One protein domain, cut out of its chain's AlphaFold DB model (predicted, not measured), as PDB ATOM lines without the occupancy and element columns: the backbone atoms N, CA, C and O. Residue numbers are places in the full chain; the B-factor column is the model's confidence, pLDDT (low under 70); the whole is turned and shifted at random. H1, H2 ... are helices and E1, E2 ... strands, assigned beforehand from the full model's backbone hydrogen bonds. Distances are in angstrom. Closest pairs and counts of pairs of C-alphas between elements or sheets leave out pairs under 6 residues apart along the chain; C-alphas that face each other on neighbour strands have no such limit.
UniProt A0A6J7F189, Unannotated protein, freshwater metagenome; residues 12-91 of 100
ATOM      1  N   ARG A  12      12.410   6.566  26.160       91.12
ATOM      2  CA  ARG A  12      13.107   5.331  26.519       91.12
ATOM      3  C   ARG A  12      12.223   4.392  27.327       91.12
ATOM      4  O   ARG A  12      12.320   3.177  27.183       91.12
ATOM      5  N   GLU A  13      11.417   4.956  28.218       92.06
ATOM      6  CA  GLU A  13      10.572   4.220  29.150       92.06
ATOM      7  C   GLU A  13       9.102   4.550  28.897       92.06
ATOM      8  O   GLU A  13       8.735   5.702  28.663       92.06
ATOM      9  N   HIS A  14       8.255   3.527  28.998       94.12
ATOM     10  CA  HIS A  14       6.806   3.640  28.876       94.12
ATOM     11  C   HIS A  14       6.189   2.872  30.042       94.12
ATOM     12  O   HIS A  14       6.269   1.643  30.080       94.12
ATOM     13  N   LEU A  15       5.605   3.582  31.008       93.00
ATOM     14  CA  LEU A  15       5.017   2.972  32.199       93.00
ATOM     15  C   LEU A  15       3.516   3.202  32.260       93.00
ATOM     16  O   LEU A  15       3.056   4.340  32.271       93.00
ATOM     17  N   SER A  16       2.755   2.116  32.361       92.44
ATOM     18  CA  SER A  16       1.325   2.176  32.641       92.44
ATOM     19  C   SER A  16       1.058   2.619  34.080       92.44
ATOM     20  O   SER A  16       1.920   2.518  34.961       92.44
ATOM     21  N   ALA A  17      -0.174   3.040  34.365       89.75
ATOM     22  CA  ALA A  17      -0.588   3.358  35.733       89.75
ATOM     23  C   ALA A  17      -0.352   2.197  36.725       89.75
ATOM     24  O   ALA A  17       0.018   2.431  37.879       89.75
ATOM     25  N   GLU A  18      -0.517   0.944  36.292       89.31
ATOM     26  CA  GLU A  18      -0.240  -0.238  37.118       89.31
ATOM     27  C   GLU A  18       1.254  -0.399  37.410       89.31
ATOM     28  O   GLU A  18       1.629  -0.673  38.552       89.31
ATOM     29  N   GLN A  19       2.114  -0.166  36.415       90.00
ATOM     30  CA  GLN A  19       3.568  -0.222  36.581       90.00
ATOM     31  C   GLN A  19       4.069   0.904  37.495       90.00
ATOM     32  O   GLN A  19       4.868   0.651  38.397       90.00
ATOM     33  N   ILE A  20       3.535   2.123  37.352       89.88
ATOM     34  CA  ILE A  20       3.829   3.242  38.263       89.88
ATOM     35  C   ILE A  20       3.436   2.866  39.698       89.88
ATOM     36  O   ILE A  20       4.224   3.032  40.631       89.88
ATOM     37  N   ASN A  21       2.247   2.290  39.895       87.81
ATOM     38  CA  ASN A  21       1.810   1.813  41.207       87.81
ATOM     39  C   ASN A  21       2.702   0.690  41.760       87.81
ATOM     40  O   ASN A  21       2.968   0.660  42.965       87.81
ATOM     41  N   ALA A  22       3.188  -0.217  40.910       86.69
ATOM     42  CA  ALA A  22       4.112  -1.273  41.312       86.69
ATOM     43  C   ALA A  22       5.444  -0.698  41.819       86.69
ATOM     44  O   ALA A  22       5.913  -1.102  42.887       86.69
ATOM     45  N   VAL A  23       5.999   0.305  41.131       87.06
ATOM     46  CA  VAL A  23       7.191   1.040  41.583       87.06
ATOM     47  C   VAL A  23       6.916   1.722  42.928       87.06
ATOM     48  O   VAL A  23       7.653   1.514  43.891       87.06
ATOM     49  N   LEU A  24       5.818   2.476  43.050       86.19
ATOM     50  CA  LEU A  24       5.465   3.190  44.285       86.19
ATOM     51  C   LEU A  24       5.245   2.248  45.480       86.19
ATOM     52  O   LEU A  24       5.611   2.584  46.609       86.19
ATOM     53  N   ARG A  25       4.721   1.038  45.248       83.12
ATOM     54  CA  ARG A  25       4.570   0.004  46.284       83.12
ATOM     55  C   ARG A  25       5.921  -0.486  46.816       83.12
ATOM     56  O   ARG A  25       6.048  -0.729  48.017       83.12
ATOM     57  N   HIS A  26       6.942  -0.558  45.964       78.88
ATOM     58  CA  HIS A  26       8.313  -0.892  46.369       78.88
ATOM     59  C   HIS A  26       9.030   0.253  47.099       78.88
ATOM     60  O   HIS A  26      10.095   0.034  47.675       78.88
ATOM     61  N   GLY A  27       8.437   1.448  47.150       69.50
ATOM     62  CA  GLY A  27       8.930   2.594  47.915       69.50
ATOM     63  C   GLY A  27       8.611   2.589  49.406       69.50
ATOM     64  O   GLY A  27       8.850   3.589  50.079       69.50
ATOM     65  N   HIS A  28       8.044   1.511  49.949       68.94
ATOM     66  CA  HIS A  28       7.893   1.388  51.395       68.94
ATOM     67  C   HIS A  28       9.250   1.253  52.099       68.94
ATOM     68  O   HIS A  28      10.186   0.631  51.595       68.94
ATOM     69  N   ILE A  29       9.327   1.772  53.329       60.28
ATOM     70  CA  ILE A  29      10.538   1.722  54.164       60.28
ATOM     71  C   ILE A  29      11.063   0.289  54.379       60.28
ATOM     72  O   ILE A  29      12.266   0.080  54.499       60.28
ATOM     73  N   ILE A  30      10.166  -0.706  54.364       65.69
ATOM     74  CA  ILE A  30      10.489  -2.127  54.542       65.69
ATOM     75  C   ILE A  30      11.224  -2.706  53.310       65.69
ATOM     76  O   ILE A  30      12.347  -3.181  53.487       65.69
ATOM     77  N   PRO A  31      10.675  -2.665  52.074       61.94
ATOM     78  CA  PRO A  31      11.392  -3.110  50.874       61.94
ATOM     79  C   PRO A  31      12.680  -2.322  50.597       61.94
ATOM     80  O   PRO A  31      13.671  -2.933  50.191       61.94
ATOM     81  N   MET A  32      12.725  -1.017  50.893       64.62
ATOM     82  CA  MET A  32      13.958  -0.228  50.743       64.62
ATOM     83  C   MET A  32      15.040  -0.650  51.743       64.62
ATOM     84  O   MET A  32      16.184  -0.868  51.349       64.62
ATOM     85  N   GLY A  33      14.685  -0.833  53.019       61.97
ATOM     86  CA  GLY A  33      15.623  -1.271  54.059       61.97
ATOM     87  C   GLY A  33      16.147  -2.698  53.868       61.97
ATOM     88  O   GLY A  33      17.216  -3.024  54.378       61.97
ATOM     89  N   ARG A  34      15.425  -3.544  53.120       70.25
ATOM     90  CA  ARG A  34      15.837  -4.918  52.780       70.25
ATOM     91  C   ARG A  34      16.566  -5.053  51.441       70.25
ATOM     92  O   ARG A  34      17.049  -6.138  51.145       70.25
ATOM     93  N   GLY A  35      16.653  -3.989  50.642       74.69
ATOM     94  CA  GLY A  35      17.299  -4.016  49.324       74.69
ATOM     95  C   GLY A  35      16.427  -4.548  48.180       74.69
ATOM     96  O   GLY A  35      16.838  -4.454  47.026       74.69
ATOM     97  N   TRP A  36      15.201  -5.002  48.455       79.75
ATOM     98  CA  TRP A  36      14.261  -5.509  47.445       79.75
ATOM     99  C   TRP A  36      13.880  -4.456  46.409       79.75
ATOM    100  O   TRP A  36      13.718  -4.771  45.238       79.75
ATOM    101  N   THR A  37      13.804  -3.184  46.805       79.94
ATOM    102  CA  THR A  37      13.607  -2.084  45.849       79.94
ATOM    103  C   THR A  37      14.750  -2.021  44.835       79.94
ATOM    104  O   THR A  37      14.514  -1.740  43.668       79.94
ATOM    105  N   ARG A  38      15.994  -2.300  45.249       79.69
ATOM    106  CA  ARG A  38      17.151  -2.283  44.344       79.69
ATOM    107  C   ARG A  38      17.123  -3.465  43.380       79.69
ATOM    108  O   ARG A  38      17.453  -3.282  42.216       79.69
ATOM    109  N   GLU A  39      16.736  -4.644  43.859       84.50
ATOM    110  CA  GLU A  39      16.581  -5.851  43.037       84.50
ATOM    111  C   GLU A  39      15.457  -5.677  42.014       84.50
ATOM    112  O   GLU A  39      15.693  -5.837  40.821       84.50
ATOM    113  N   TYR A  40      14.288  -5.215  42.462       85.00
ATOM    114  CA  TYR A  40      13.152  -4.907  41.595       85.00
ATOM    115  C   TYR A  40      13.521  -3.902  40.499       85.00
ATOM    116  O   TYR A  40      13.197  -4.101  39.333       85.00
ATOM    117  N   LEU A  41      14.236  -2.826  40.842       85.50
ATOM    118  CA  LEU A  41      14.678  -1.849  39.846       85.50
ATOM    119  C   LEU A  41      15.726  -2.414  38.892       85.50
ATOM    120  O   LEU A  41      15.680  -2.109  37.710       85.50
ATOM    121  N   ALA A  42      16.652  -3.245  39.370       85.75
ATOM    122  CA  ALA A  42      17.624  -3.888  38.493       85.75
ATOM    123  C   ALA A  42      16.950  -4.825  37.475       85.75
ATOM    124  O   ALA A  42      17.428  -4.930  36.348       85.75
ATOM    125  N   GLU A  43      15.849  -5.469  37.865       87.56
ATOM    126  CA  GLU A  43      15.083  -6.383  37.016       87.56
ATOM    127  C   GLU A  43      14.133  -5.652  36.056       87.56
ATOM    128  O   GLU A  43      14.095  -5.967  34.868       87.56
ATOM    129  N   HIS A  44      13.388  -4.660  36.547       85.00
ATOM    130  CA  HIS A  44      12.295  -4.033  35.796       85.00
ATOM    131  C   HIS A  44      12.631  -2.659  35.204       85.00
ATOM    132  O   HIS A  44      11.990  -2.246  34.243       85.00
ATOM    133  N   HIS A  45      13.620  -1.950  35.755       85.31
ATOM    134  CA  HIS A  45      14.001  -0.593  35.341       85.31
ATOM    135  C   HIS A  45      15.533  -0.421  35.338       85.31
ATOM    136  O   HIS A  45      16.078   0.384  36.106       85.31
ATOM    137  N   PRO A  46      16.270  -1.182  34.509       84.56
ATOM    138  CA  PRO A  46      17.726  -1.177  34.538       84.56
ATOM    139  C   PRO A  46      18.292   0.223  34.257       84.56
ATOM    140  O   PRO A  46      17.892   0.929  33.331       84.56
ATOM    141  N   GLY A  47      19.248   0.638  35.088       85.69
ATOM    142  CA  GLY A  47      19.857   1.969  35.012       85.69
ATOM    143  C   GLY A  47      19.062   3.080  35.704       85.69
ATOM    144  O   GLY A  47      19.553   4.204  35.764       85.69
ATOM    145  N   TRP A  48      17.893   2.782  36.275       87.88
ATOM    146  CA  TRP A  48      17.138   3.731  37.087       87.88
ATOM    147  C   TRP A  48      17.369   3.530  38.578       87.88
ATOM    148  O   TRP A  48      17.470   2.416  39.091       87.88
ATOM    149  N   THR A  49      17.398   4.645  39.304       87.19
ATOM    150  CA  THR A  49      17.293   4.626  40.764       87.19
ATOM    151  C   THR A  49      15.856   4.897  41.179       87.19
ATOM    152  O   THR A  49      15.116   5.589  40.479       87.19
ATOM    153  N   PHE A  50      15.474   4.408  42.363       85.69
ATOM    154  CA  PHE A  50      14.140   4.664  42.902       85.69
ATOM    155  C   PHE A  50      13.865   6.166  43.006       85.69
ATOM    156  O   PHE A  50      12.788   6.634  42.655       85.69
ATOM    157  N   LYS A  51      14.878   6.929  43.435       86.25
ATOM    158  CA  LYS A  51      14.794   8.383  43.533       86.25
ATOM    159  C   LYS A  51      14.545   9.027  42.165       86.25
ATOM    160  O   LYS A  51      13.637   9.837  42.072       86.25
ATOM    161  N   ALA A  52      15.295   8.642  41.132       89.12
ATOM    162  CA  ALA A  52      15.124   9.204  39.793       89.12
ATOM    163  C   ALA A  52      13.710   8.952  39.245       89.12
ATOM    164  O   ALA A  52      13.082   9.874  38.743       89.12
ATOM    165  N   LEU A  53      13.156   7.748  39.432       90.06
ATOM    166  CA  LEU A  53      11.765   7.465  39.048       90.06
ATOM    167  C   LEU A  53      10.762   8.309  39.840       90.06
ATOM    168  O   LEU A  53       9.813   8.836  39.270       90.06
ATOM    169  N   LEU A  54      10.974   8.479  41.149       88.44
ATOM    170  CA  LEU A  54      10.126   9.365  41.945       88.44
ATOM    171  C   LEU A  54      10.198  10.819  41.466       88.44
ATOM    172  O   LEU A  54       9.163  11.479  41.448       88.44
ATOM    173  N   ASP A  55      11.383  11.314  41.102       90.69
ATOM    174  CA  ASP A  55      11.568  12.669  40.578       90.69
ATOM    175  C   ASP A  55      10.772  12.849  39.273       90.69
ATOM    176  O   ASP A  55       9.970  13.781  39.193       90.69
ATOM    177  N   VAL A  56      10.865  11.898  38.331       93.00
ATOM    178  CA  VAL A  56      10.043  11.872  37.102       93.00
ATOM    179  C   VAL A  56       8.553  11.879  37.443       93.00
ATOM    180  O   VAL A  56       7.795  12.683  36.906       93.00
ATOM    181  N   PHE A  57       8.105  11.014  38.358       91.88
ATOM    182  CA  PHE A  57       6.681  10.909  38.691       91.88
ATOM    183  C   PHE A  57       6.129  12.182  39.341       91.88
ATOM    184  O   PHE A  57       4.958  12.520  39.141       91.88
ATOM    185  N   ASN A  58       6.954  12.885  40.122       89.75
ATOM    186  CA  ASN A  58       6.590  14.178  40.692       89.75
ATOM    187  C   ASN A  58       6.545  15.261  39.605       89.75
ATOM    188  O   ASN A  58       5.578  16.018  39.563       89.75
ATOM    189  N   ALA A  59       7.553  15.323  38.727       92.00
ATOM    190  CA  ALA A  59       7.633  16.303  37.643       92.00
ATOM    191  C   ALA A  59       6.465  16.154  36.654       92.00
ATOM    192  O   ALA A  59       5.832  17.141  36.282       92.00
ATOM    193  N   ALA A  60       6.103  14.911  36.330       90.12
ATOM    194  CA  ALA A  60       4.963  14.581  35.483       90.12
ATOM    195  C   ALA A  60       3.598  14.757  36.170       90.12
ATOM    196  O   ALA A  60       2.554  14.625  35.529       90.12
ATOM    197  N   GLY A  61       3.573  15.028  37.480       90.06
ATOM    198  CA  GLY A  61       2.337  15.187  38.245       90.06
ATOM    199  C   GLY A  61       1.480  13.917  38.299       90.06
ATOM    200  O   GLY A  61       0.273  14.002  38.523       90.06
ATOM    201  N   VAL A  62       2.083  12.743  38.079       89.62
ATOM    202  CA  VAL A  62       1.370  11.455  38.059       89.62
ATOM    203  C   VAL A  62       1.327  10.782  39.427       89.62
ATOM    204  O   VAL A  62       0.606   9.807  39.605       89.62
ATOM    205  N   ARG A  63       2.077  11.285  40.414       87.75
ATOM    206  CA  ARG A  63       2.111  10.746  41.778       87.75
ATOM    207  C   ARG A  63       1.210  11.539  42.721       87.75
ATOM    208  O   ARG A  63       1.441  12.715  42.981       87.75
ATOM    209  N   GLY A  64       0.223  10.858  43.290       83.38
ATOM    210  CA  GLY A  64      -0.646  11.346  44.354       83.38
ATOM    211  C   GLY A  64      -0.255  10.831  45.742       83.38
ATOM    212  O   GLY A  64       0.545   9.902  45.899       83.38
ATOM    213  N   SER A  65      -0.860  11.430  46.772       73.25
ATOM    214  CA  SER A  65      -0.703  10.990  48.161       73.25
ATOM    215  C   SER A  65      -1.451   9.672  48.385       73.25
ATOM    216  O   SER A  65      -2.667   9.610  48.223       73.25
ATOM    217  N   GLY A  66      -0.722   8.615  48.741       61.84
ATOM    218  CA  GLY A  66      -1.275   7.303  49.079       61.84
ATOM    219  C   GLY A  66      -0.967   7.000  50.537       61.84
ATOM    220  O   GLY A  66       0.201   6.853  50.887       61.84
ATOM    221  N   GLY A  67      -1.989   6.959  51.396       53.00
ATOM    222  CA  GLY A  67      -1.836   6.816  52.847       53.00
ATOM    223  C   GLY A  67      -0.880   5.684  53.242       53.00
ATOM    224  O   GLY A  67      -1.192   4.513  53.067       53.00
ATOM    225  N   GLY A  68       0.292   6.047  53.773       55.03
ATOM    226  CA  GLY A  68       1.301   5.117  54.295       55.03
ATOM    227  C   GLY A  68       2.301   4.540  53.279       55.03
ATOM    228  O   GLY A  68       3.293   3.961  53.717       55.03
ATOM    229  N   CYS A  69       2.095   4.718  51.968       59.81
ATOM    230  CA  CYS A  69       2.996   4.261  50.895       59.81
ATOM    231  C   CYS A  69       3.835   5.423  50.331       59.81
ATOM    232  O   CYS A  69       3.587   6.588  50.639       59.81
ATOM    233  N   ALA A  70       4.783   5.141  49.423       63.56
ATOM    234  CA  ALA A  70       5.442   6.210  48.667       63.56
ATOM    235  C   ALA A  70       4.458   7.001  47.781       63.56
ATOM    236  O   ALA A  70       4.802   8.083  47.329       63.56
ATOM    237  N   GLY A  71       3.237   6.524  47.548       77.44
ATOM    238  CA  GLY A  71       2.181   7.238  46.830       77.44
ATOM    239  C   GLY A  71       1.316   6.274  46.028       77.44
ATOM    240  O   GLY A  71       1.527   5.063  46.084       77.44
ATOM    241  N   ILE A  72       0.375   6.823  45.268       85.25
ATOM    242  CA  ILE A  72      -0.368   6.107  44.220       85.25
ATOM    243  C   ILE A  72      -0.319   6.911  42.922       85.25
ATOM    244  O   ILE A  72      -0.163   8.131  42.964       85.25
ATOM    245  N   CYS A  73      -0.452   6.247  41.777       88.12
ATOM    246  CA  CYS A  73      -0.645   6.928  40.503       88.12
ATOM    247  C   CYS A  73      -1.998   7.664  40.510       88.12
ATOM    248  O   CYS A  73      -2.995   7.125  41.000       88.12
ATOM    249  N   VAL A  74      -2.038   8.898  40.004       87.88
ATOM    250  CA  VAL A  74      -3.273   9.687  39.891       87.88
ATOM    251  C   VAL A  74      -4.215   9.075  38.853       87.88
ATOM    252  O   VAL A  74      -3.786   8.486  37.861       87.88
ATOM    253  N   ALA A  75      -5.521   9.225  39.073       84.81
ATOM    254  CA  ALA A  75      -6.526   8.727  38.141       84.81
ATOM    255  C   ALA A  75      -6.423   9.420  36.767       84.81
ATOM    256  O   ALA A  75      -6.037  10.587  36.669       84.81
ATOM    257  N   GLY A  76      -6.797   8.694  35.712       84.50
ATOM    258  CA  GLY A  76      -6.816   9.209  34.341       84.50
ATOM    259  C   GLY A  76      -5.463   9.205  33.629       84.50
ATOM    260  O   GLY A  76      -5.381   9.727  32.525       84.50
ATOM    261  N   VAL A  77      -4.411   8.628  34.219       89.56
ATOM    262  CA  VAL A  77      -3.152   8.325  33.515       89.56
ATOM    263  C   VAL A  77      -3.283   6.962  32.845       89.56
ATOM    264  O   VAL A  77      -3.645   5.989  33.505       89.56
ATOM    265  N   LYS A  78      -2.972   6.893  31.551       90.62
ATOM    266  CA  LYS A  78      -2.896   5.648  30.783       90.62
ATOM    267  C   LYS A  78      -1.447   5.172  30.730       90.62
ATOM    268  O   LYS A  78      -1.136   4.116  31.284       90.62
ATOM    269  N   TYR A  79      -0.563   6.022  30.207       92.38
ATOM    270  CA  TYR A  79       0.882   5.811  30.180       92.38
ATOM    271  C   TYR A  79       1.655   7.081  30.548       92.38
ATOM    272  O   TYR A  79       1.223   8.205  30.314       92.38
ATOM    273  N   LEU A  80       2.832   6.881  31.129       93.75
ATOM    274  CA  LEU A  80       3.878   7.881  31.266       93.75
ATOM    275  C   LEU A  80       5.039   7.477  30.358       93.75
ATOM    276  O   LEU A  80       5.626   6.408  30.544       93.75
ATOM    277  N   HIS A  81       5.386   8.352  29.428       94.31
ATOM    278  CA  HIS A  81       6.522   8.205  28.528       94.31
ATOM    279  C   HIS A  81       7.633   9.136  28.986       94.31
ATOM    280  O   HIS A  81       7.372  10.314  29.216       94.31
ATOM    281  N   PHE A  82       8.852   8.640  29.179       94.50
ATOM    282  CA  PHE A  82       9.933   9.488  29.678       94.50
ATOM    283  C   PHE A  82      11.329   8.990  29.322       94.50
ATOM    284  O   PHE A  82      11.578   7.802  29.115       94.50
ATOM    285  N   ASN A  83      12.247   9.950  29.290       91.69
ATOM    286  CA  ASN A  83      13.689   9.732  29.248       91.69
ATOM    287  C   ASN A  83      14.341  10.083  30.591       91.69
ATOM    288  O   ASN A  83      15.261   9.391  31.023       91.69
ATOM    289  N   ASP A  84      13.847  11.140  31.240       91.06
ATOM    290  CA  ASP A  84      14.324  11.723  32.497       91.06
ATOM    291  C   ASP A  84      13.231  12.613  33.117       91.06
ATOM    292  O   ASP A  84      12.094  12.651  32.642       91.06
ATOM    293  N   ASP A  85      13.545  13.293  34.219       89.56
ATOM    294  CA  ASP A  85      12.616  14.152  34.961       89.56
ATOM    295  C   ASP A  85      12.307  15.486  34.259       89.56
ATOM    296  O   ASP A  85      11.431  16.227  34.701       89.56
ATOM    297  N   THR A  86      12.981  15.781  33.146       90.94
ATOM    298  CA  THR A  86      12.791  16.982  32.318       90.94
ATOM    299  C   THR A  86      12.190  16.680  30.943       90.94
ATOM    300  O   THR A  86      11.625  17.572  30.311       90.94
ATOM    301  N   SER A  87      12.276  15.428  30.487       91.88
ATOM    302  CA  SER A  87      11.774  14.952  29.197       91.88
ATOM    303  C   SER A  87      10.773  13.815  29.403       91.88
ATOM    304  O   SER A  87      11.140  12.638  29.480       91.88
ATOM    305  N   PHE A  88       9.492  14.184  29.484       93.00
ATOM    306  CA  PHE A  88       8.380  13.259  29.680       93.00
ATOM    307  C   PHE A  88       7.098  13.731  28.983       93.00
ATOM    308  O   PHE A  88       6.921  14.918  28.712       93.00
ATOM    309  N   GLU A  89       6.182  12.797  28.752       92.56
ATOM    310  CA  GLU A  89       4.828  13.030  28.264       92.56
ATOM    311  C   GLU A  89       3.849  12.071  28.950       92.56
ATOM    312  O   GLU A  89       4.167  10.911  29.217       92.56
ATOM    313  N   VAL A  90       2.662  12.573  29.290       92.12
ATOM    314  CA  VAL A  90       1.636  11.804  30.005       92.12
ATOM    315  C   VAL A  90       0.469  11.553  29.066       92.12
ATOM    316  O   VAL A  90      -0.318  12.463  28.800       92.12
ATOM    317  N   GLU A  91       0.324  10.309  28.623       91.06
ATOM    318  CA  GLU A  91      -0.878   9.852  27.939       91.06
ATOM    319  C   GLU A  91      -1.989   9.681  28.980       91.06
ATOM    320  O   GLU A  91      -1.856   8.940  29.964       91.06
TER     321      GLU A  91
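Overview. This is residues 12 to 91 of the 100 residues of the protein "Unannotated protein" of freshwater metagenome (UniProt A0A6J7F189). A small sheet of E1, E2 and E3 stands at one end of the domain, with H1 and H4 on one face of it, making two layers, helices on one face of a sheet. H3 packs on both of these helices away from the sheet, H2 lies at the far end, and residues 60 to 76 form a long loop. The printed part has 80 residues with four named helices and three named strands, in the order E1, H1, H2, H3, H4, E2, E3; the sheet is antiparallel, in the order E1, E2, E3, and the class is mixed. It is compact, with a radius of gyration of the C-alphas of 11.7 A and spans of 33 by 28 by 18 A.

Arrangement. Inner strand E2, residues 77 to 82, is antiparallel to E1, residues 13 to 16, with N 15 and O 80 within hydrogen-bond range at 2.9 A. It forms a hairpin with E3, residues 88 to 91, where N 81 and O 89 are 2.8 A apart. H1, residues 17 to 26, is on the sheet and stands up from it at 66 degrees. H4, residues 50 to 59, is on the sheet too; its closest C-alphas to E3 are those of Val 56 and Phe 88, 7.7 A. H3, residues 36 to 44, only just touches H1, with 3 pairs of C-alphas within 8 A, the closest His 26 and Thr 37 at 5.5 A. H3 also only just touches H4, with 3 such pairs, the closest Leu 41 and Phe 50 at 7.2 A. H2, residues 29 to 34, is close to H3 but not clearly touching, its closest C-alphas being Pro 31 and Thr 37, 5.6 A. In H1, H2, H3 and H4 every O i to N i+4 pair is within hydrogen-bond range.

Along the chain. E1 begins at C-alpha 13 (10.572, 4.220, 29.150), and E3 ends at C-alpha 91 (-0.878, 9.852, 27.939). H1 is 14.5 A long, H4 14.3 A, E2 13.7 A and H3 11.9 A.

Size, cuts and confidence. The C-alphas farthest apart, those of Arg 34 and Glu 91, are 33.4 A apart. The printed part has no cut; the link from H4 to E2, 17 residues, is long. Residues 27 to 33 and 66 to 70 have pLDDT under 70.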